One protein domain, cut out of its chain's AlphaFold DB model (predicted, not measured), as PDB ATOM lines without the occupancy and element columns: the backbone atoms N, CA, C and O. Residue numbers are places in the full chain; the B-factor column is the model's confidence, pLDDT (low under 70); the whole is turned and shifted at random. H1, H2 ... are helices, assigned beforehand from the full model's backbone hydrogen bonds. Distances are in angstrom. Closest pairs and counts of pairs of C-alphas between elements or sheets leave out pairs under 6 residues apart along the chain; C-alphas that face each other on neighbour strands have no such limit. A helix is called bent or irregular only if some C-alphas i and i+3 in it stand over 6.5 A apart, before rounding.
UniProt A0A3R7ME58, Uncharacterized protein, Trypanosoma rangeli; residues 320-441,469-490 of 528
ATOM      1  N   VAL A 320       6.162 -31.308 -14.619       87.50
ATOM      2  CA  VAL A 320       6.016 -31.742 -16.019       87.50
ATOM      3  C   VAL A 320       7.166 -32.666 -16.426       87.50
ATOM      4  O   VAL A 320       6.939 -33.695 -17.064       87.50
ATOM      5  N   HIS A 321       8.400 -32.335 -16.049       85.50
ATOM      6  CA  HIS A 321       9.587 -33.105 -16.406       85.50
ATOM      7  C   HIS A 321       9.571 -34.508 -15.795       85.50
ATOM      8  O   HIS A 321       9.756 -35.483 -16.521       85.50
ATOM      9  N   CYS A 322       9.237 -34.626 -14.511       80.56
ATOM     10  CA  CYS A 322       9.272 -35.889 -13.780       80.56
ATOM     11  C   CYS A 322       8.020 -36.758 -13.988       80.56
ATOM     12  O   CYS A 322       7.974 -37.889 -13.514       80.56
ATOM     13  N   ALA A 323       6.978 -36.260 -14.664       80.25
ATOM     14  CA  ALA A 323       5.741 -37.012 -14.854       80.25
ATOM     15  C   ALA A 323       5.922 -38.145 -15.869       80.25
ATOM     16  O   ALA A 323       5.893 -37.892 -17.075       80.25
ATOM     17  N   LEU A 324       6.127 -39.378 -15.405       75.62
ATOM     18  CA  LEU A 324       6.404 -40.525 -16.283       75.62
ATOM     19  C   LEU A 324       5.173 -41.395 -16.573       75.62
ATOM     20  O   LEU A 324       5.170 -42.123 -17.557       75.62
ATOM     21  N   THR A 325       4.117 -41.313 -15.758       73.69
ATOM     22  CA  THR A 325       2.921 -42.157 -15.914       73.69
ATOM     23  C   THR A 325       1.762 -41.411 -16.563       73.69
ATOM     24  O   THR A 325       1.582 -40.207 -16.358       73.69
ATOM     25  N   GLU A 326       0.925 -42.138 -17.306       76.25
ATOM     26  CA  GLU A 326      -0.270 -41.591 -17.962       76.25
ATOM     27  C   GLU A 326      -1.203 -40.862 -16.987       76.25
ATOM     28  O   GLU A 326      -1.683 -39.768 -17.287       76.25
ATOM     29  N   VAL A 327      -1.422 -41.409 -15.786       74.38
ATOM     30  CA  VAL A 327      -2.322 -40.785 -14.805       74.38
ATOM     31  C   VAL A 327      -1.769 -39.454 -14.304       74.38
ATOM     32  O   VAL A 327      -2.486 -38.450 -14.294       74.38
ATOM     33  N   VAL A 328      -0.483 -39.404 -13.951       76.44
ATOM     34  CA  VAL A 328       0.156 -38.158 -13.509       76.44
ATOM     35  C   VAL A 328       0.157 -37.128 -14.641       76.44
ATOM     36  O   VAL A 328      -0.213 -35.971 -14.423       76.44
ATOM     37  N   GLN A 329       0.488 -37.541 -15.868       80.12
ATOM     38  CA  GLN A 329       0.445 -36.659 -17.036       80.12
ATOM     39  C   GLN A 329      -0.972 -36.166 -17.355       80.12
ATOM     40  O   GLN A 329      -1.129 -35.010 -17.747       80.12
ATOM     41  N   THR A 330      -2.009 -36.977 -17.129       79.75
ATOM     42  CA  THR A 330      -3.414 -36.571 -17.297       79.75
ATOM     43  C   THR A 330      -3.785 -35.466 -16.311       79.75
ATOM     44  O   THR A 330      -4.375 -34.450 -16.695       79.75
ATOM     45  N   HIS A 331      -3.398 -35.610 -15.042       78.25
ATOM     46  CA  HIS A 331      -3.644 -34.578 -14.037       78.25
ATOM     47  C   HIS A 331      -2.894 -33.278 -14.337       78.25
ATOM     48  O   HIS A 331      -3.486 -32.197 -14.266       78.25
ATOM     49  N   ILE A 332      -1.621 -33.374 -14.725       81.88
ATOM     50  CA  ILE A 332      -0.815 -32.216 -15.130       81.88
ATOM     51  C   ILE A 332      -1.403 -31.553 -16.371       81.88
ATOM     52  O   ILE A 332      -1.516 -30.333 -16.406       81.88
ATOM     53  N   SER A 333      -1.845 -32.329 -17.359       84.25
ATOM     54  CA  SER A 333      -2.488 -31.810 -18.569       84.25
ATOM     55  C   SER A 333      -3.767 -31.049 -18.238       84.25
ATOM     56  O   SER A 333      -3.970 -29.942 -18.728       84.25
ATOM     57  N   SER A 334      -4.605 -31.592 -17.349       84.12
ATOM     58  CA  SER A 334      -5.811 -30.911 -16.866       84.12
ATOM     59  C   SER A 334      -5.481 -29.586 -16.166       84.12
ATOM     60  O   SER A 334      -6.126 -28.569 -16.427       84.12
ATOM     61  N   ALA A 335      -4.445 -29.567 -15.321       82.31
ATOM     62  CA  ALA A 335      -3.972 -28.345 -14.677       82.31
ATOM     63  C   ALA A 335      -3.437 -27.331 -15.703       82.31
ATOM     64  O   ALA A 335      -3.840 -26.168 -15.674       82.31
ATOM     65  N   LEU A 336      -2.606 -27.774 -16.650       86.75
ATOM     66  CA  LEU A 336      -2.026 -26.944 -17.704       86.75
ATOM     67  C   LEU A 336      -3.084 -26.313 -18.600       86.75
ATOM     68  O   LEU A 336      -2.983 -25.125 -18.879       86.75
ATOM     69  N   VAL A 337      -4.125 -27.048 -19.000       89.19
ATOM     70  CA  VAL A 337      -5.231 -26.490 -19.799       89.19
ATOM     71  C   VAL A 337      -5.917 -25.335 -19.065       89.19
ATOM     72  O   VAL A 337      -6.243 -24.324 -19.685       89.19
ATOM     73  N   ARG A 338      -6.091 -25.428 -17.739       86.12
ATOM     74  CA  ARG A 338      -6.702 -24.352 -16.936       86.12
ATOM     75  C   ARG A 338      -5.831 -23.096 -16.875       86.12
ATOM     76  O   ARG A 338      -6.370 -21.994 -16.874       86.12
ATOM     77  N   VAL A 339      -4.508 -23.254 -16.829       87.38
ATOM     78  CA  VAL A 339      -3.556 -22.128 -16.759       87.38
ATOM     79  C   VAL A 339      -2.951 -21.741 -18.105       87.38
ATOM     80  O   VAL A 339      -2.133 -20.825 -18.178       87.38
ATOM     81  N   PHE A 340      -3.370 -22.396 -19.184       90.50
ATOM     82  CA  PHE A 340      -2.863 -22.187 -20.533       90.50
ATOM     83  C   PHE A 340      -2.890 -20.712 -20.981       90.50
ATOM     84  O   PHE A 340      -1.875 -20.250 -21.512       90.50
ATOM     85  N   PRO A 341      -3.948 -19.915 -20.703       90.88
ATOM     86  CA  PRO A 341      -3.943 -18.490 -21.035       90.88
ATOM     87  C   PRO A 341      -2.804 -17.711 -20.362       90.88
ATOM     88  O   PRO A 341      -2.220 -16.816 -20.970       90.88
ATOM     89  N   TYR A 342      -2.442 -18.070 -19.125       90.88
ATOM     90  CA  TYR A 342      -1.354 -17.420 -18.394       90.88
ATOM     91  C   TYR A 342       0.021 -17.763 -18.974       90.88
ATOM     92  O   TYR A 342       0.891 -16.890 -19.013       90.88
ATOM     93  N   PHE A 343       0.210 -18.991 -19.473       90.50
ATOM     94  CA  PHE A 343       1.412 -19.368 -20.223       90.50
ATOM     95  C   PHE A 343       1.532 -18.571 -21.512       90.50
ATOM     96  O   PHE A 343       2.563 -17.945 -21.741       90.50
ATOM     97  N   CYS A 344       0.467 -18.526 -22.312       92.00
ATOM     98  CA  CYS A 344       0.477 -17.793 -23.576       92.00
ATOM     99  C   CYS A 344       0.790 -16.311 -23.355       92.00
ATOM    100  O   CYS A 344       1.667 -15.756 -24.011       92.00
ATOM    101  N   ARG A 345       0.139 -15.687 -22.365       91.19
ATOM    102  CA  ARG A 345       0.402 -14.293 -22.001       91.19
ATOM    103  C   ARG A 345       1.842 -14.076 -21.538       91.19
ATOM    104  O   ARG A 345       2.474 -13.112 -21.946       91.19
ATOM    105  N   THR A 346       2.381 -14.979 -20.724       91.00
ATOM    106  CA  THR A 346       3.777 -14.905 -20.265       91.00
ATOM    107  C   THR A 346       4.772 -15.040 -21.414       91.00
ATOM    108  O   THR A 346       5.779 -14.338 -21.430       91.00
ATOM    109  N   ILE A 347       4.499 -15.914 -22.381       91.69
ATOM    110  CA  ILE A 347       5.368 -16.101 -23.545       91.69
ATOM    111  C   ILE A 347       5.349 -14.848 -24.428       91.69
ATOM    112  O   ILE A 347       6.405 -14.381 -24.846       91.69
ATOM    113  N   LEU A 348       4.175 -14.262 -24.661       90.56
ATOM    114  CA  LEU A 348       4.025 -13.081 -25.513       90.56
ATOM    115  C   LEU A 348       4.557 -11.803 -24.844       90.56
ATOM    116  O   LEU A 348       5.371 -11.087 -25.423       90.56
ATOM    117  N   GLU A 349       4.141 -11.535 -23.608       88.81
ATOM    118  CA  GLU A 349       4.313 -10.234 -22.938       88.81
ATOM    119  C   GLU A 349       5.396 -10.240 -21.844       88.81
ATOM    120  O   GLU A 349       5.791  -9.182 -21.357       88.81
ATOM    121  N   GLY A 350       5.858 -11.413 -21.407       84.62
ATOM    122  CA  GLY A 350       6.775 -11.538 -20.274       84.62
ATOM    123  C   GLY A 350       8.224 -11.151 -20.587       84.62
ATOM    124  O   GLY A 350       8.663 -11.132 -21.738       84.62
ATOM    125  N   ALA A 351       8.998 -10.907 -19.524       85.88
ATOM    126  CA  ALA A 351      10.449 -10.736 -19.605       85.88
ATOM    127  C   ALA A 351      11.130 -11.977 -20.211       85.88
ATOM    128  O   ALA A 351      10.629 -13.095 -20.085       85.88
ATOM    129  N   GLN A 352      12.306 -11.800 -20.824       85.00
ATOM    130  CA  GLN A 352      12.996 -12.859 -21.577       85.00
ATOM    131  C   GLN A 352      13.240 -14.138 -20.757       85.00
ATOM    132  O   GLN A 352      13.056 -15.242 -21.268       85.00
ATOM    133  N   THR A 353      13.616 -14.011 -19.483       83.19
ATOM    134  CA  THR A 353      13.838 -15.152 -18.580       83.19
ATOM    135  C   THR A 353      12.545 -15.924 -18.319       83.19
ATOM    136  O   THR A 353      12.513 -17.142 -18.496       83.19
ATOM    137  N   SER A 354      11.464 -15.223 -17.982       84.88
ATOM    138  CA  SER A 354      10.134 -15.803 -17.770       84.88
ATOM    139  C   SER A 354       9.568 -16.444 -19.036       84.88
ATOM    140  O   SER A 354       9.004 -17.535 -18.970       84.88
ATOM    141  N   ARG A 355       9.764 -15.804 -20.198       89.75
ATOM    142  CA  ARG A 355       9.384 -16.334 -21.513       89.75
ATOM    143  C   ARG A 355      10.066 -17.673 -21.775       89.75
ATOM    144  O   ARG A 355       9.384 -18.633 -22.104       89.75
ATOM    145  N   ARG A 356      11.388 -17.765 -21.576       88.25
ATOM    146  CA  ARG A 356      12.150 -19.010 -21.783       88.25
ATOM    147  C   ARG A 356      11.635 -20.163 -20.918       88.25
ATOM    148  O   ARG A 356      11.375 -21.240 -21.447       88.25
ATOM    149  N   HIS A 357      11.426 -19.929 -19.622       87.50
ATOM    150  CA  HIS A 357      10.922 -20.963 -18.712       87.50
ATOM    151  C   HIS A 357       9.488 -21.379 -19.069       87.50
ATOM    152  O   HIS A 357       9.196 -22.570 -19.149       87.50
ATOM    153  N   ALA A 358       8.605 -20.417 -19.362       90.50
ATOM    154  CA  ALA A 358       7.223 -20.694 -19.755       90.50
ATOM    155  C   ALA A 358       7.138 -21.505 -21.048       90.50
ATOM    156  O   ALA A 358       6.395 -22.485 -21.115       90.50
ATOM    157  N   THR A 359       7.940 -21.126 -22.041       92.19
ATOM    158  CA  THR A 359       8.070 -21.860 -23.293       92.19
ATOM    159  C   THR A 359       8.536 -23.291 -23.051       92.19
ATOM    160  O   THR A 359       7.936 -24.216 -23.592       92.19
ATOM    161  N   LEU A 360       9.567 -23.493 -22.226       90.94
ATOM    162  CA  LEU A 360      10.107 -24.824 -21.959       90.94
ATOM    163  C   LEU A 360       9.075 -25.734 -21.279       90.94
ATOM    164  O   LEU A 360       8.892 -26.868 -21.712       90.94
ATOM    165  N   VAL A 361       8.366 -25.234 -20.261       91.69
ATOM    166  CA  VAL A 361       7.306 -25.990 -19.567       91.69
ATOM    167  C   VAL A 361       6.196 -26.389 -20.537       91.69
ATOM    168  O   VAL A 361       5.797 -27.554 -20.572       91.69
ATOM    169  N   LEU A 362       5.713 -25.438 -21.345       93.25
ATOM    170  CA  LEU A 362       4.647 -25.685 -22.311       93.25
ATOM    171  C   LEU A 362       5.086 -26.685 -23.386       93.25
ATOM    172  O   LEU A 362       4.385 -27.665 -23.631       93.25
ATOM    173  N   ALA A 363       6.248 -26.469 -23.999       93.94
ATOM    174  CA  ALA A 363       6.760 -27.332 -25.056       93.94
ATOM    175  C   ALA A 363       7.020 -28.757 -24.552       93.94
ATOM    176  O   ALA A 363       6.674 -29.722 -25.231       93.94
ATOM    177  N   LEU A 364       7.560 -28.898 -23.337       93.12
ATOM    178  CA  LEU A 364       7.795 -30.198 -22.719       93.12
ATOM    179  C   LEU A 364       6.481 -30.937 -22.452       93.12
ATOM    180  O   LEU A 364       6.364 -32.116 -22.774       93.12
ATOM    181  N   ALA A 365       5.467 -30.249 -21.923       91.81
ATOM    182  CA  ALA A 365       4.159 -30.854 -21.701       91.81
ATOM    183  C   ALA A 365       3.509 -31.323 -23.013       91.81
ATOM    184  O   ALA A 365       2.964 -32.427 -23.077       91.81
ATOM    185  N   LEU A 366       3.604 -30.510 -24.069       93.75
ATOM    186  CA  LEU A 366       3.086 -30.851 -25.393       93.75
ATOM    187  C   LEU A 366       3.846 -32.022 -26.024       93.75
ATOM    188  O   LEU A 366       3.218 -32.884 -26.632       93.75
ATOM    189  N   ALA A 367       5.167 -32.103 -25.866       92.94
ATOM    190  CA  ALA A 367       5.954 -33.222 -26.382       92.94
ATOM    191  C   ALA A 367       5.603 -34.545 -25.684       92.94
ATOM    192  O   ALA A 367       5.453 -35.577 -26.339       92.94
ATOM    193  N   LYS A 368       5.400 -34.517 -24.364       91.00
ATOM    194  CA  LYS A 368       5.142 -35.721 -23.560       91.00
ATOM    195  C   LYS A 368       3.737 -36.301 -23.734       91.00
ATOM    196  O   LYS A 368       3.586 -37.517 -23.649       91.00
ATOM    197  N   HIS A 369       2.729 -35.459 -23.987       88.56
ATOM    198  CA  HIS A 369       1.325 -35.864 -23.883       88.56
ATOM    199  C   HIS A 369       0.507 -35.576 -25.161       88.56
ATOM    200  O   HIS A 369      -0.016 -34.467 -25.331       88.56
ATOM    201  N   PRO A 370       0.317 -36.573 -26.051       88.75
ATOM    202  CA  PRO A 370      -0.463 -36.410 -27.281       88.75
ATOM    203  C   PRO A 370      -1.881 -35.846 -27.079       88.75
ATOM    204  O   PRO A 370      -2.245 -34.912 -27.798       88.75
ATOM    205  N   PRO A 371      -2.675 -36.287 -26.078       88.69
ATOM    206  CA  PRO A 371      -4.012 -35.724 -25.870       88.69
ATOM    207  C   PRO A 371      -4.004 -34.228 -25.508       88.69
ATOM    208  O   PRO A 371      -4.954 -33.500 -25.822       88.69
ATOM    209  N   LEU A 372      -2.930 -33.734 -24.874       90.25
ATOM    210  CA  LEU A 372      -2.786 -32.307 -24.571       90.25
ATOM    211  C   LEU A 372      -2.567 -31.506 -25.858       90.25
ATOM    212  O   LEU A 372      -3.195 -30.460 -26.018       90.25
ATOM    213  N   ARG A 373      -1.766 -32.021 -26.804       91.88
ATOM    214  CA  ARG A 373      -1.577 -31.396 -28.126       91.88
ATOM    215  C   ARG A 373      -2.896 -31.221 -28.862       91.88
ATOM    216  O   ARG A 373      -3.209 -30.119 -29.306       91.88
ATOM    217  N   SER A 374      -3.711 -32.276 -28.927       90.06
ATOM    218  CA  SER A 374      -5.034 -32.213 -29.562       90.06
ATOM    219  C   SER A 374      -5.964 -31.215 -28.868       90.06
ATOM    220  O   SER A 374      -6.718 -30.500 -29.529       90.06
ATOM    221  N   THR A 375      -5.907 -31.135 -27.537       91.38
ATOM    222  CA  THR A 375      -6.704 -30.176 -26.760       91.38
ATOM    223  C   THR A 375      -6.283 -28.737 -27.057       91.38
ATOM    224  O   THR A 375      -7.139 -27.902 -27.348       91.38
ATOM    225  N   VAL A 376      -4.979 -28.444 -27.051       92.12
ATOM    226  CA  VAL A 376      -4.451 -27.110 -27.377       92.12
ATOM    227  C   VAL A 376      -4.767 -26.724 -28.820       92.12
ATOM    228  O   VAL A 376      -5.214 -25.601 -29.057       92.12
ATOM    229  N   LEU A 377      -4.663 -27.655 -29.769       91.50
ATOM    230  CA  LEU A 377      -5.055 -27.411 -31.157       91.50
ATOM    231  C   LEU A 377      -6.529 -27.020 -31.257       91.50
ATOM    232  O   LEU A 377      -6.874 -26.027 -31.891       91.50
ATOM    233  N   ASN A 378      -7.412 -27.740 -30.567       90.00
ATOM    234  CA  ASN A 378      -8.837 -27.419 -30.557       90.00
ATOM    235  C   ASN A 378      -9.145 -26.053 -29.929       90.00
ATOM    236  O   ASN A 378     -10.047 -25.364 -30.407       90.00
ATOM    237  N   LEU A 379      -8.402 -25.656 -28.891       89.06
ATOM    238  CA  LEU A 379      -8.542 -24.350 -28.240       89.06
ATOM    239  C   LEU A 379      -8.050 -23.196 -29.123       89.06
ATOM    240  O   LEU A 379      -8.589 -22.095 -29.044       89.06
ATOM    241  N   THR A 380      -7.041 -23.436 -29.962       89.44
ATOM    242  CA  THR A 380      -6.328 -22.381 -30.703       89.44
ATOM    243  C   THR A 380      -6.651 -22.333 -32.198       89.44
ATOM    244  O   THR A 380      -6.334 -21.344 -32.855       89.44
ATOM    245  N   ARG A 381      -7.359 -23.333 -32.745       86.25
ATOM    246  CA  ARG A 381      -7.656 -23.465 -34.189       86.25
ATOM    247  C   ARG A 381      -8.321 -22.248 -34.840       86.25
ATOM    248  O   ARG A 381      -8.174 -22.045 -36.037       86.25
ATOM    249  N   THR A 382      -9.092 -21.463 -34.087       87.88
ATOM    250  CA  THR A 382      -9.785 -20.268 -34.603       87.88
ATOM    251  C   THR A 382      -8.924 -19.006 -34.560       87.88
ATOM    252  O   THR A 382      -9.382 -17.951 -34.984       87.88
ATOM    253  N   TYR A 383      -7.692 -19.099 -34.058       87.50
ATOM    254  CA  TYR A 383      -6.793 -17.976 -33.803       87.50
ATOM    255  C   TYR A 383      -5.487 -18.109 -34.601       87.50
ATOM    256  O   TYR A 383      -4.412 -17.925 -34.048       87.50
ATOM    257  N   ALA A 384      -5.560 -18.444 -35.895       85.25
ATOM    258  CA  ALA A 384      -4.394 -18.839 -36.701       85.25
ATOM    259  C   ALA A 384      -3.235 -17.821 -36.688       85.25
ATOM    260  O   ALA A 384      -2.089 -18.210 -36.474       85.25
ATOM    261  N   GLU A 385      -3.522 -16.526 -36.856       87.31
ATOM    262  CA  GLU A 385      -2.494 -15.471 -36.820       87.31
ATOM    263  C   GLU A 385      -1.824 -15.370 -35.442       87.31
ATOM    264  O   GLU A 385      -0.597 -15.346 -35.329       87.31
ATOM    265  N   TRP A 386      -2.627 -15.382 -34.378       92.75
ATOM    266  CA  TRP A 386      -2.137 -15.347 -33.000       92.75
ATOM    267  C   TRP A 386      -1.334 -16.607 -32.644       92.75
ATOM    268  O   TRP A 386      -0.273 -16.505 -32.031       92.75
ATOM    269  N   SER A 387      -1.797 -17.783 -33.077       90.56
ATOM    270  CA  SER A 387      -1.116 -19.072 -32.917       90.56
ATOM    271  C   SER A 387       0.229 -19.087 -33.639       90.56
ATOM    272  O   SER A 387       1.214 -19.561 -33.075       90.56
ATOM    273  N   GLY A 388       0.296 -18.526 -34.852       91.19
ATOM    274  CA  GLY A 388       1.542 -18.352 -35.598       91.19
ATOM    275  C   GLY A 388       2.535 -17.450 -34.861       91.19
ATOM    276  O   GLY A 388       3.694 -17.823 -34.689       91.19
ATOM    277  N   HIS A 389       2.074 -16.308 -34.344       92.38
ATOM    278  CA  HIS A 389       2.915 -15.395 -33.566       92.38
ATOM    279  C   HIS A 389       3.412 -16.017 -32.247       92.38
ATOM    280  O   HIS A 389       4.589 -15.895 -31.901       92.38
ATOM    281  N   LEU A 390       2.546 -16.729 -31.519       92.56
ATOM    282  CA  LEU A 390       2.923 -17.450 -30.300       92.56
ATOM    283  C   LEU A 390       3.961 -18.542 -30.589       92.56
ATOM    284  O   LEU A 390       4.943 -18.667 -29.859       92.56
ATOM    285  N   LEU A 391       3.769 -19.308 -31.663       93.38
ATOM    286  CA  LEU A 391       4.704 -20.342 -32.095       93.38
ATOM    287  C   LEU A 391       6.070 -19.758 -32.484       93.38
ATOM    288  O   LEU A 391       7.098 -20.346 -32.141       93.38
ATOM    289  N   GLN A 392       6.094 -18.601 -33.148       92.31
ATOM    290  CA  GLN A 392       7.338 -17.891 -33.441       92.31
ATOM    291  C   GLN A 392       8.072 -17.533 -32.140       92.31
ATOM    292  O   GLN A 392       9.227 -17.909 -31.963       92.31
ATOM    293  N   CYS A 393       7.368 -16.932 -31.173       91.00
ATOM    294  CA  CYS A 393       7.930 -16.601 -29.859       91.00
ATOM    295  C   CYS A 393       8.476 -17.832 -29.110       91.00
ATOM    296  O   CYS A 393       9.495 -17.745 -28.422       91.00
ATOM    297  N   ILE A 394       7.797 -18.979 -29.222       91.38
ATOM    298  CA  ILE A 394       8.239 -20.260 -28.654       91.38
ATOM    299  C   ILE A 394       9.542 -20.722 -29.315       91.38
ATOM    300  O   ILE A 394      10.499 -21.062 -28.619       91.38
ATOM    301  N   THR A 395       9.590 -20.705 -30.644       89.75
ATOM    302  CA  THR A 395      10.743 -21.168 -31.427       89.75
ATOM    303  C   THR A 395      11.981 -20.319 -31.125       89.75
ATOM    304  O   THR A 395      13.047 -20.856 -30.817       89.75
ATOM    305  N   ASP A 396      11.811 -18.996 -31.088       88.94
ATOM    306  CA  ASP A 396      12.876 -18.048 -30.755       88.94
ATOM    307  C   ASP A 396      13.383 -18.233 -29.320       88.94
ATOM    308  O   ASP A 396      14.571 -18.070 -29.044       88.94
ATOM    309  N   ALA A 397      12.504 -18.596 -28.382       87.12
ATOM    310  CA  ALA A 397      12.903 -18.856 -27.006       87.12
ATOM    311  C   ALA A 397      13.663 -20.188 -26.862       87.12
ATOM    312  O   ALA A 397      14.659 -20.233 -26.140       87.12
ATOM    313  N   LEU A 398      13.238 -21.262 -27.536       85.00
ATOM    314  CA  LEU A 398      13.867 -22.588 -27.417       85.00
ATOM    315  C   LEU A 398      15.301 -22.627 -27.956       85.00
ATOM    316  O   LEU A 398      16.145 -23.285 -27.347       85.00
ATOM    317  N   SER A 399      15.590 -21.876 -29.022       76.06
ATOM    318  CA  SER A 399      16.922 -21.813 -29.647       76.06
ATOM    319  C   SER A 399      18.049 -21.391 -28.689       76.06
ATOM    320  O   SER A 399      19.206 -21.726 -28.920       76.06
ATOM    321  N   GLY A 400      17.720 -20.709 -27.582       65.94
ATOM    322  CA  GLY A 400      18.680 -20.257 -26.571       65.94
ATOM    323  C   GLY A 400      18.561 -20.917 -25.191       65.94
ATOM    324  O   GLY A 400      19.124 -20.374 -24.241       65.94
ATOM    325  N   THR A 401      17.793 -22.007 -25.035       65.06
ATOM    326  CA  THR A 401      17.438 -22.558 -23.701       65.06
ATOM    327  C   THR A 401      17.951 -23.984 -23.446       65.06
ATOM    328  O   THR A 401      18.046 -24.413 -22.297       65.06
ATOM    329  N   LEU A 402      18.315 -24.733 -24.488       63.25
ATOM    330  CA  LEU A 402      18.700 -26.144 -24.382       63.25
ATOM    331  C   LEU A 402      20.206 -26.294 -24.138       63.25
ATOM    332  O   LEU A 402      20.970 -26.528 -25.064       63.25
ATOM    333  N   GLY A 403      20.622 -26.127 -22.880       55.84
ATOM    334  CA  GLY A 403      22.016 -26.317 -22.444       55.84
ATOM    335  C   GLY A 403      22.220 -27.452 -21.435       55.84
ATOM    336  O   GLY A 403      23.262 -27.512 -20.792       55.84
ATOM    337  N   ARG A 404      21.208 -28.301 -21.206       65.31
ATOM    338  CA  ARG A 404      21.261 -29.412 -20.241       65.31
ATOM    339  C   ARG A 404      20.581 -30.653 -20.797       65.31
ATOM    340  O   ARG A 404      19.610 -30.532 -21.547       65.31
ATOM    341  N   SER A 405      21.070 -31.825 -20.399       73.38
ATOM    342  CA  SER A 405      20.515 -33.126 -20.771       73.38
ATOM    343  C   SER A 405      19.091 -33.274 -20.231       73.38
ATOM    344  O   SER A 405      18.878 -33.576 -19.059       73.38
ATOM    345  N   LEU A 406      18.103 -32.984 -21.078       83.81
ATOM    346  CA  LEU A 406      16.685 -33.024 -20.735       83.81
ATOM    347  C   LEU A 406      16.083 -34.329 -21.245       83.81
ATOM    348  O   LEU A 406      15.909 -34.477 -22.447       83.81
ATOM    349  N   ALA A 407      15.706 -35.246 -20.360       86.06
ATOM    350  CA  ALA A 407      14.936 -36.419 -20.767       86.06
ATOM    351  C   ALA A 407      13.485 -36.043 -21.117       86.06
ATOM    352  O   ALA A 407      12.770 -35.443 -20.307       86.06
ATOM    353  N   ILE A 408      13.037 -36.414 -22.319       90.19
ATOM    354  CA  ILE A 408      11.654 -36.239 -22.775       90.19
ATOM    355  C   ILE A 408      10.999 -37.618 -22.791       90.19
ATOM    356  O   ILE A 408      11.132 -38.366 -23.753       90.19
ATOM    357  N   VAL A 409      10.307 -37.960 -21.708       86.81
ATOM    358  CA  VAL A 409       9.673 -39.277 -21.530       86.81
ATOM    359  C   VAL A 409       8.168 -39.163 -21.721       86.81
ATOM    360  O   VAL A 409       7.541 -38.325 -21.073       86.81
ATOM    361  N   ASP A 410       7.576 -39.968 -22.597       86.62
ATOM    362  CA  ASP A 410       6.125 -39.962 -22.806       86.62
ATOM    363  C   ASP A 410       5.347 -40.707 -21.704       86.62
ATOM    364  O   ASP A 410       5.925 -41.302 -20.798       86.62
ATOM    365  N   ALA A 411       4.012 -40.646 -21.757       77.31
ATOM    366  CA  ALA A 411       3.114 -41.326 -20.811       77.31
ATOM    367  C   ALA A 411       3.276 -42.857 -20.763       77.31
ATOM    368  O   ALA A 411       2.828 -43.488 -19.806       77.31
ATOM    369  N   THR A 412       3.873 -43.447 -21.803       76.75
ATOM    370  CA  THR A 412       4.115 -44.890 -21.913       76.75
ATOM    371  C   THR A 412       5.472 -45.297 -21.337       76.75
ATOM    372  O   THR A 412       5.796 -46.481 -21.322       76.75
ATOM    373  N   GLY A 413       6.252 -44.335 -20.834       76.12
ATOM    374  CA  GLY A 413       7.586 -44.557 -20.285       76.12
ATOM    375  C   GLY A 413       8.697 -44.557 -21.336       76.12
ATOM    376  O   GLY A 413       9.845 -44.810 -20.989       76.12
ATOM    377  N   ILE A 414       8.403 -44.254 -22.604       84.62
ATOM    378  CA  ILE A 414       9.413 -44.249 -23.667       84.62
ATOM    379  C   ILE A 414      10.164 -42.920 -23.657       84.62
ATOM    380  O   ILE A 414       9.562 -41.843 -23.698       84.62
ATOM    381  N   VAL A 415      11.493 -43.000 -23.649       88.56
ATOM    382  CA  VAL A 415      12.388 -41.847 -23.768       88.56
ATOM    383  C   VAL A 415      12.475 -41.432 -25.240       88.56
ATOM    384  O   VAL A 415      13.087 -42.112 -26.056       88.56
ATOM    385  N   LEU A 416      11.831 -40.322 -25.598       89.94
ATOM    386  CA  LEU A 416      11.672 -39.870 -26.986       89.94
ATOM    387  C   LEU A 416      12.957 -39.313 -27.608       89.94
ATOM    388  O   LEU A 416      13.067 -39.254 -28.827       89.94
ATOM    389  N   ASN A 417      13.900 -38.868 -26.781       91.12
ATOM    390  CA  ASN A 417      15.185 -38.323 -27.203       91.12
ATOM    391  C   ASN A 417      16.363 -39.159 -26.682       91.12
ATOM    392  O   ASN A 417      17.403 -38.608 -26.340       91.12
ATOM    393  N   ASP A 418      16.197 -40.480 -26.588       90.12
ATOM    394  CA  ASP A 418      17.286 -41.389 -26.227       90.12
ATOM    395  C   ASP A 418      18.452 -41.246 -27.228       90.12
ATOM    396  O   ASP A 418      18.223 -41.442 -28.429       90.12
ATOM    397  N   PRO A 419      19.692 -40.958 -26.766       87.94
ATOM    398  CA  PRO A 419      20.883 -40.864 -27.607       87.94
ATOM    399  C   PRO A 419      21.076 -42.051 -28.558       87.94
ATOM    400  O   PRO A 419      21.568 -41.861 -29.663       87.94
ATOM    401  N   ALA A 420      20.651 -43.256 -28.161       86.81
ATOM    402  CA  ALA A 420      20.764 -44.464 -28.981       86.81
ATOM    403  C   ALA A 420      19.796 -44.504 -30.182       86.81
ATOM    404  O   ALA A 420      19.965 -45.323 -31.080       86.81
ATOM    405  N   THR A 421      18.777 -43.641 -30.196       85.75
ATOM    406  CA  THR A 421      17.732 -43.577 -31.240       85.75
ATOM    407  C   THR A 421      17.768 -42.282 -32.051       85.75
ATOM    408  O   THR A 421      16.892 -42.036 -32.889       85.75
ATOM    409  N   LEU A 422      18.768 -41.437 -31.787       87.25
ATOM    410  CA  LEU A 422      19.004 -40.236 -32.569       87.25
ATOM    411  C   LEU A 422      19.415 -40.601 -34.001       87.25
ATOM    412  O   LEU A 422      20.009 -41.658 -34.226       87.25
ATOM    413  N   PRO A 423      19.111 -39.736 -34.980       86.06
ATOM    414  CA  PRO A 423      19.576 -39.943 -36.340       86.06
ATOM    415  C   PRO A 423      21.113 -39.964 -36.382       86.06
ATOM    416  O   PRO A 423      21.764 -39.179 -35.702       86.06
ATOM    417  N   SER A 424      21.686 -40.875 -37.169       73.31
ATOM    418  CA  SER A 424      23.128 -41.161 -37.180       73.31
ATOM    419  C   SER A 424      23.963 -40.264 -38.100       73.31
ATOM    420  O   SER A 424      25.185 -40.371 -38.066       73.31
ATOM    421  N   ASP A 425      23.334 -39.395 -38.902       68.75
ATOM    422  CA  ASP A 425      24.009 -38.586 -39.924       68.75
ATOM    423  C   ASP A 425      23.810 -37.080 -39.699       68.75
ATOM    424  O   ASP A 425      22.685 -36.615 -39.509       68.75
ATOM    425  N   ASP A 426      24.882 -36.296 -39.854       60.72
ATOM    426  CA  ASP A 426      24.863 -34.820 -39.826       60.72
ATOM    427  C   ASP A 426      23.996 -34.198 -40.944       60.72
ATOM    428  O   ASP A 426      23.668 -33.012 -40.910       60.72
ATOM    429  N   THR A 427      23.597 -34.994 -41.943       61.38
ATOM    430  CA  THR A 427      22.673 -34.608 -43.021       61.38
ATOM    431  C   THR A 427      21.223 -35.013 -42.759       61.38
ATOM    432  O   THR A 427      20.359 -34.764 -43.603       61.38
ATOM    433  N   ALA A 428      20.936 -35.683 -41.641       75.75
ATOM    434  CA  ALA A 428      19.588 -36.119 -41.327       75.75
ATOM    435  C   ALA A 428      18.679 -34.912 -41.072       75.75
ATOM    436  O   ALA A 428      19.008 -33.996 -40.316       75.75
ATOM    437  N   ASP A 429      17.494 -34.931 -41.679       88.38
ATOM    438  CA  ASP A 429      16.474 -33.931 -41.398       88.38
ATOM    439  C   ASP A 429      15.926 -34.148 -39.977       88.38
ATOM    440  O   ASP A 429      15.006 -34.937 -39.743       88.38
ATOM    441  N   ILE A 430      16.513 -33.431 -39.013       90.31
ATOM    442  CA  ILE A 430      16.153 -33.476 -37.589       90.31
ATOM    443  C   ILE A 430      14.660 -33.170 -37.396       90.31
ATOM    444  O   ILE A 430      14.002 -33.738 -36.523       90.31
ATOM    445  N   ASN A 431      14.093 -32.295 -38.229       90.50
ATOM    446  CA  ASN A 431      12.680 -31.960 -38.158       90.50
ATOM    447  C   ASN A 431      11.797 -33.121 -38.615       90.50
ATOM    448  O   ASN A 431      10.802 -33.416 -37.951       90.50
ATOM    449  N   ALA A 432      12.164 -33.788 -39.710       90.25
ATOM    450  CA  ALA A 432      11.453 -34.974 -40.178       90.25
ATOM    451  C   ALA A 432      11.558 -36.132 -39.172       90.25
ATOM    452  O   ALA A 432      10.566 -36.824 -38.923       90.25
ATOM    453  N   TRP A 433      12.724 -36.309 -38.539       92.69
ATOM    454  CA  TRP A 433      12.900 -37.271 -37.447       92.69
ATOM    455  C   TRP A 433      11.967 -36.953 -36.270       92.69
ATOM    456  O   TRP A 433      11.185 -37.811 -35.860       92.69
ATOM    457  N   ALA A 434      11.974 -35.711 -35.780       92.19
ATOM    458  CA  ALA A 434      11.130 -35.281 -34.667       92.19
ATOM    459  C   ALA A 434       9.631 -35.460 -34.968       92.19
ATOM    460  O   ALA A 434       8.881 -35.954 -34.125       92.19
ATOM    461  N   ASP A 435       9.188 -35.121 -36.183       92.12
ATOM    462  CA  ASP A 435       7.816 -35.392 -36.625       92.12
ATOM    463  C   ASP A 435       7.496 -36.888 -36.649       92.12
ATOM    464  O   ASP A 435       6.414 -37.283 -36.210       92.12
ATOM    465  N   SER A 436       8.425 -37.728 -37.108       91.00
ATOM    466  CA  SER A 436       8.247 -39.184 -37.117       91.00
ATOM    467  C   SER A 436       8.101 -39.740 -35.700       91.00
ATOM    468  O   SER A 436       7.203 -40.544 -35.448       91.00
ATOM    469  N   VAL A 437       8.913 -39.266 -34.748       91.56
ATOM    470  CA  VAL A 437       8.821 -39.654 -33.331       91.56
ATOM    471  C   VAL A 437       7.447 -39.297 -32.753       91.56
ATOM    472  O   VAL A 437       6.812 -40.135 -32.112       91.56
ATOM    473  N   LEU A 438       6.948 -38.084 -33.015       91.44
ATOM    474  CA  LEU A 438       5.641 -37.634 -32.519       91.44
ATOM    475  C   LEU A 438       4.467 -38.375 -33.178       91.44
ATOM    476  O   LEU A 438       3.484 -38.676 -32.500       91.44
ATOM    477  N   VAL A 439       4.570 -38.715 -34.468       89.88
ATOM    478  CA  VAL A 439       3.591 -39.571 -35.163       89.88
ATOM    479  C   VAL A 439       3.556 -40.962 -34.536       89.88
ATOM    480  O   VAL A 439       2.477 -41.472 -34.242       89.88
ATOM    481  N   LEU A 440       4.720 -41.571 -34.295       87.62
ATOM    482  CA  LEU A 440       4.802 -42.885 -33.656       87.62
ATOM    483  C   LEU A 440       4.195 -42.853 -32.252       87.62
ATOM    484  O   LEU A 440       3.449 -43.757 -31.890       87.62
ATOM    485  N   GLN A 441       4.453 -41.793 -31.483       89.19
ATOM    486  CA  GLN A 441       3.838 -41.582 -30.171       89.19
ATOM    487  C   GLN A 441       2.299 -41.524 -30.254       89.19
ATOM    488  O   GLN A 441       1.618 -42.111 -29.419       89.19
ATOM    489  N   TYR A 469      27.817 -31.833 -26.568       81.25
ATOM    490  CA  TYR A 469      27.097 -32.614 -27.577       81.25
ATOM    491  C   TYR A 469      25.918 -31.843 -28.190       81.25
ATOM    492  O   TYR A 469      24.742 -32.125 -27.956       81.25
ATOM    493  N   THR A 470      26.255 -30.847 -29.008       83.94
ATOM    494  CA  THR A 470      25.322 -29.926 -29.678       83.94
ATOM    495  C   THR A 470      24.207 -30.641 -30.441       83.94
ATOM    496  O   THR A 470      23.057 -30.207 -30.384       83.94
ATOM    497  N   PHE A 471      24.503 -31.774 -31.079       87.31
ATOM    498  CA  PHE A 471      23.530 -32.534 -31.860       87.31
ATOM    499  C   PHE A 471      22.360 -33.080 -31.026       87.31
ATOM    500  O   PHE A 471      21.201 -32.964 -31.431       87.31
ATOM    501  N   PHE A 472      22.622 -33.596 -29.820       87.62
ATOM    502  CA  PHE A 472      21.567 -34.043 -28.902       87.62
ATOM    503  C   PHE A 472      20.633 -32.889 -28.505       87.62
ATOM    504  O   PHE A 472      19.407 -33.052 -28.457       87.62
ATOM    505  N   PHE A 473      21.196 -31.703 -28.252       87.06
ATOM    506  CA  PHE A 473      20.414 -30.516 -27.905       87.06
ATOM    507  C   PHE A 473      19.582 -30.016 -29.091       87.06
ATOM    508  O   PHE A 473      18.419 -29.654 -28.898       87.06
ATOM    509  N   LEU A 474      20.124 -30.075 -30.314       87.81
ATOM    510  CA  LEU A 474      19.387 -29.771 -31.545       87.81
ATOM    511  C   LEU A 474      18.208 -30.730 -31.750       87.81
ATOM    512  O   LEU A 474      17.089 -30.274 -31.985       87.81
ATOM    513  N   CYS A 475      18.421 -32.038 -31.583       90.00
ATOM    514  CA  CYS A 475      17.359 -33.042 -31.683       90.00
ATOM    515  C   CYS A 475      16.265 -32.820 -30.631       90.00
ATOM    516  O   CYS A 475      15.075 -32.783 -30.951       90.00
ATOM    517  N   SER A 476      16.657 -32.585 -29.377       91.00
ATOM    518  CA  SER A 476      15.715 -32.290 -28.292       91.00
ATOM    519  C   SER A 476      14.903 -31.018 -28.579       91.00
ATOM    520  O   SER A 476      13.689 -30.990 -28.373       91.00
ATOM    521  N   GLY A 477      15.543 -29.976 -29.115       90.69
ATOM    522  CA  GLY A 477      14.877 -28.730 -29.495       90.69
ATOM    523  C   GLY A 477      13.924 -28.872 -30.670       90.69
ATOM    524  O   GLY A 477      12.823 -28.316 -30.632       90.69
ATOM    525  N   ALA A 478      14.299 -29.658 -31.677       91.06
ATOM    526  CA  ALA A 478      13.421 -29.987 -32.789       91.06
ATOM    527  C   ALA A 478      12.174 -30.735 -32.304       91.06
ATOM    528  O   ALA A 478      11.065 -30.359 -32.677       91.06
ATOM    529  N   LEU A 479      12.325 -31.711 -31.401       92.88
ATOM    530  CA  LEU A 479      11.199 -32.455 -30.830       92.88
ATOM    531  C   LEU A 479      10.210 -31.539 -30.090       92.88
ATOM    532  O   LEU A 479       9.004 -31.588 -30.338       92.88
ATOM    533  N   LEU A 480      10.719 -30.656 -29.226       93.88
ATOM    534  CA  LEU A 480       9.908 -29.676 -28.494       93.88
ATOM    535  C   LEU A 480       9.209 -28.677 -29.430       93.88
ATOM    536  O   LEU A 480       8.024 -28.376 -29.263       93.88
ATOM    537  N   THR A 481       9.930 -28.176 -30.434       92.75
ATOM    538  CA  THR A 481       9.398 -27.218 -31.413       92.75
ATOM    539  C   THR A 481       8.303 -27.864 -32.258       92.75
ATOM    540  O   THR A 481       7.224 -27.293 -32.414       92.75
ATOM    541  N   ARG A 482       8.528 -29.088 -32.746       93.56
ATOM    542  CA  ARG A 482       7.565 -29.843 -33.559       93.56
ATOM    543  C   ARG A 482       6.309 -30.197 -32.774       93.56
ATOM    544  O   ARG A 482       5.202 -30.048 -33.292       93.56
ATOM    545  N   ALA A 483       6.444 -30.550 -31.495       93.75
ATOM    546  CA  ALA A 483       5.294 -30.761 -30.622       93.75
ATOM    547  C   ALA A 483       4.421 -29.500 -30.503       93.75
ATOM    548  O   ALA A 483       3.190 -29.588 -30.575       93.75
ATOM    549  N   CYS A 484       5.039 -28.318 -30.393       93.81
ATOM    550  CA  CYS A 484       4.325 -27.041 -30.429       93.81
ATOM    551  C   CYS A 484       3.670 -26.790 -31.794       93.81
ATOM    552  O   CYS A 484       2.478 -26.498 -31.843       93.81
ATOM    553  N   GLN A 485       4.393 -26.959 -32.904       93.06
ATOM    554  CA  GLN A 485       3.854 -26.760 -34.259       93.06
ATOM    555  C   GLN A 485       2.583 -27.586 -34.498       93.06
ATOM    556  O   GLN A 485       1.557 -27.046 -34.921       93.06
ATOM    557  N   ARG A 486       2.609 -28.872 -34.124       91.06
ATOM    558  CA  ARG A 486       1.449 -29.777 -34.205       91.06
ATOM    559  C   ARG A 486       0.268 -29.316 -33.354       91.06
ATOM    560  O   ARG A 486      -0.877 -29.562 -33.723       91.06
ATOM    561  N   SER A 487       0.540 -28.633 -32.246       91.75
ATOM    562  CA  SER A 487      -0.470 -28.148 -31.301       91.75
ATOM    563  C   SER A 487      -1.077 -26.795 -31.681       91.75
ATOM    564  O   SER A 487      -2.157 -26.486 -31.198       91.75
ATOM    565  N   PHE A 488      -0.413 -25.988 -32.517       89.19
ATOM    566  CA  PHE A 488      -0.854 -24.620 -32.843       89.19
ATOM    567  C   PHE A 488      -1.294 -24.421 -34.294       89.19
ATOM    568  O   PHE A 488      -2.180 -23.610 -34.549       89.19
ATOM    569  N   LEU A 489      -0.684 -25.137 -35.241       82.38
ATOM    570  CA  LEU A 489      -0.976 -24.994 -36.673       82.38
ATOM    571  C   LEU A 489      -1.668 -26.227 -37.267       82.38
ATOM    572  O   LEU A 489      -2.298 -26.122 -38.315       82.38
ATOM    573  N   GLY A 490      -1.592 -27.373 -36.580       65.31
ATOM    574  CA  GLY A 490      -2.007 -28.668 -37.111       65.31
ATOM    575  C   GLY A 490      -1.069 -29.121 -38.235       65.31
ATOM    576  O   GLY A 490      -0.735 -28.362 -39.141       65.31
TER     577      GLY A 490
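What this domain is: This is residues 320 to 441 and 469 to 490 of the 528 residues of an uncharacterized protein of Trypanosoma rangeli (UniProt A0A3R7ME58). H6 runs through the middle of a compact, rounded cluster of crossed helices; H2 crosses it, H4 lies side by side with it, and H3 and H5 pack on it. The bent H1 lies outside, its second arm on H2 and H4. The printed part has 144 residues with six named helices, H1 to H6, all helix; radius of gyration of the C-alphas 14.3 A, spans 38 by 32 by 26 A.

Where its parts are: H1, residues 326 to 349, begins at C-alpha 326 (-0.270, -41.591, -17.962); assigned as one helix by hydrogen bonds, it is bent, C-alphas 338 and 341 being 7.7 A apart, with arms H1a, 326 to 338, and H1b, 341 to 349. H2 is 352 to 368, H3 370 to 380, H4 384 to 398, H5 430 to 441; H6, 470 to 488, 26.9 A, ends at C-alpha 488 (-0.854, -24.620, -32.843).

How they stand to each other: H2 and H6 touch, about perpendicular at 78 degrees, closest C-alphas Ala 367 and Ala 483, 4.9 A. H5 touches H6, closest C-alphas Ala 434 and Leu 479, 4.8 A. In H1a, H1b, H2, H3, H4, H5 and H6 every O i to N i+4 pair is within hydrogen-bond range.

The domain as a whole: Residues 442 to 468 are not printed, a gap of 25.1 A between C-alphas 441 and 469. The link H4 to H5 is long; residues 400 to 404, 425 to 427 and 490 have pLDDT under 70.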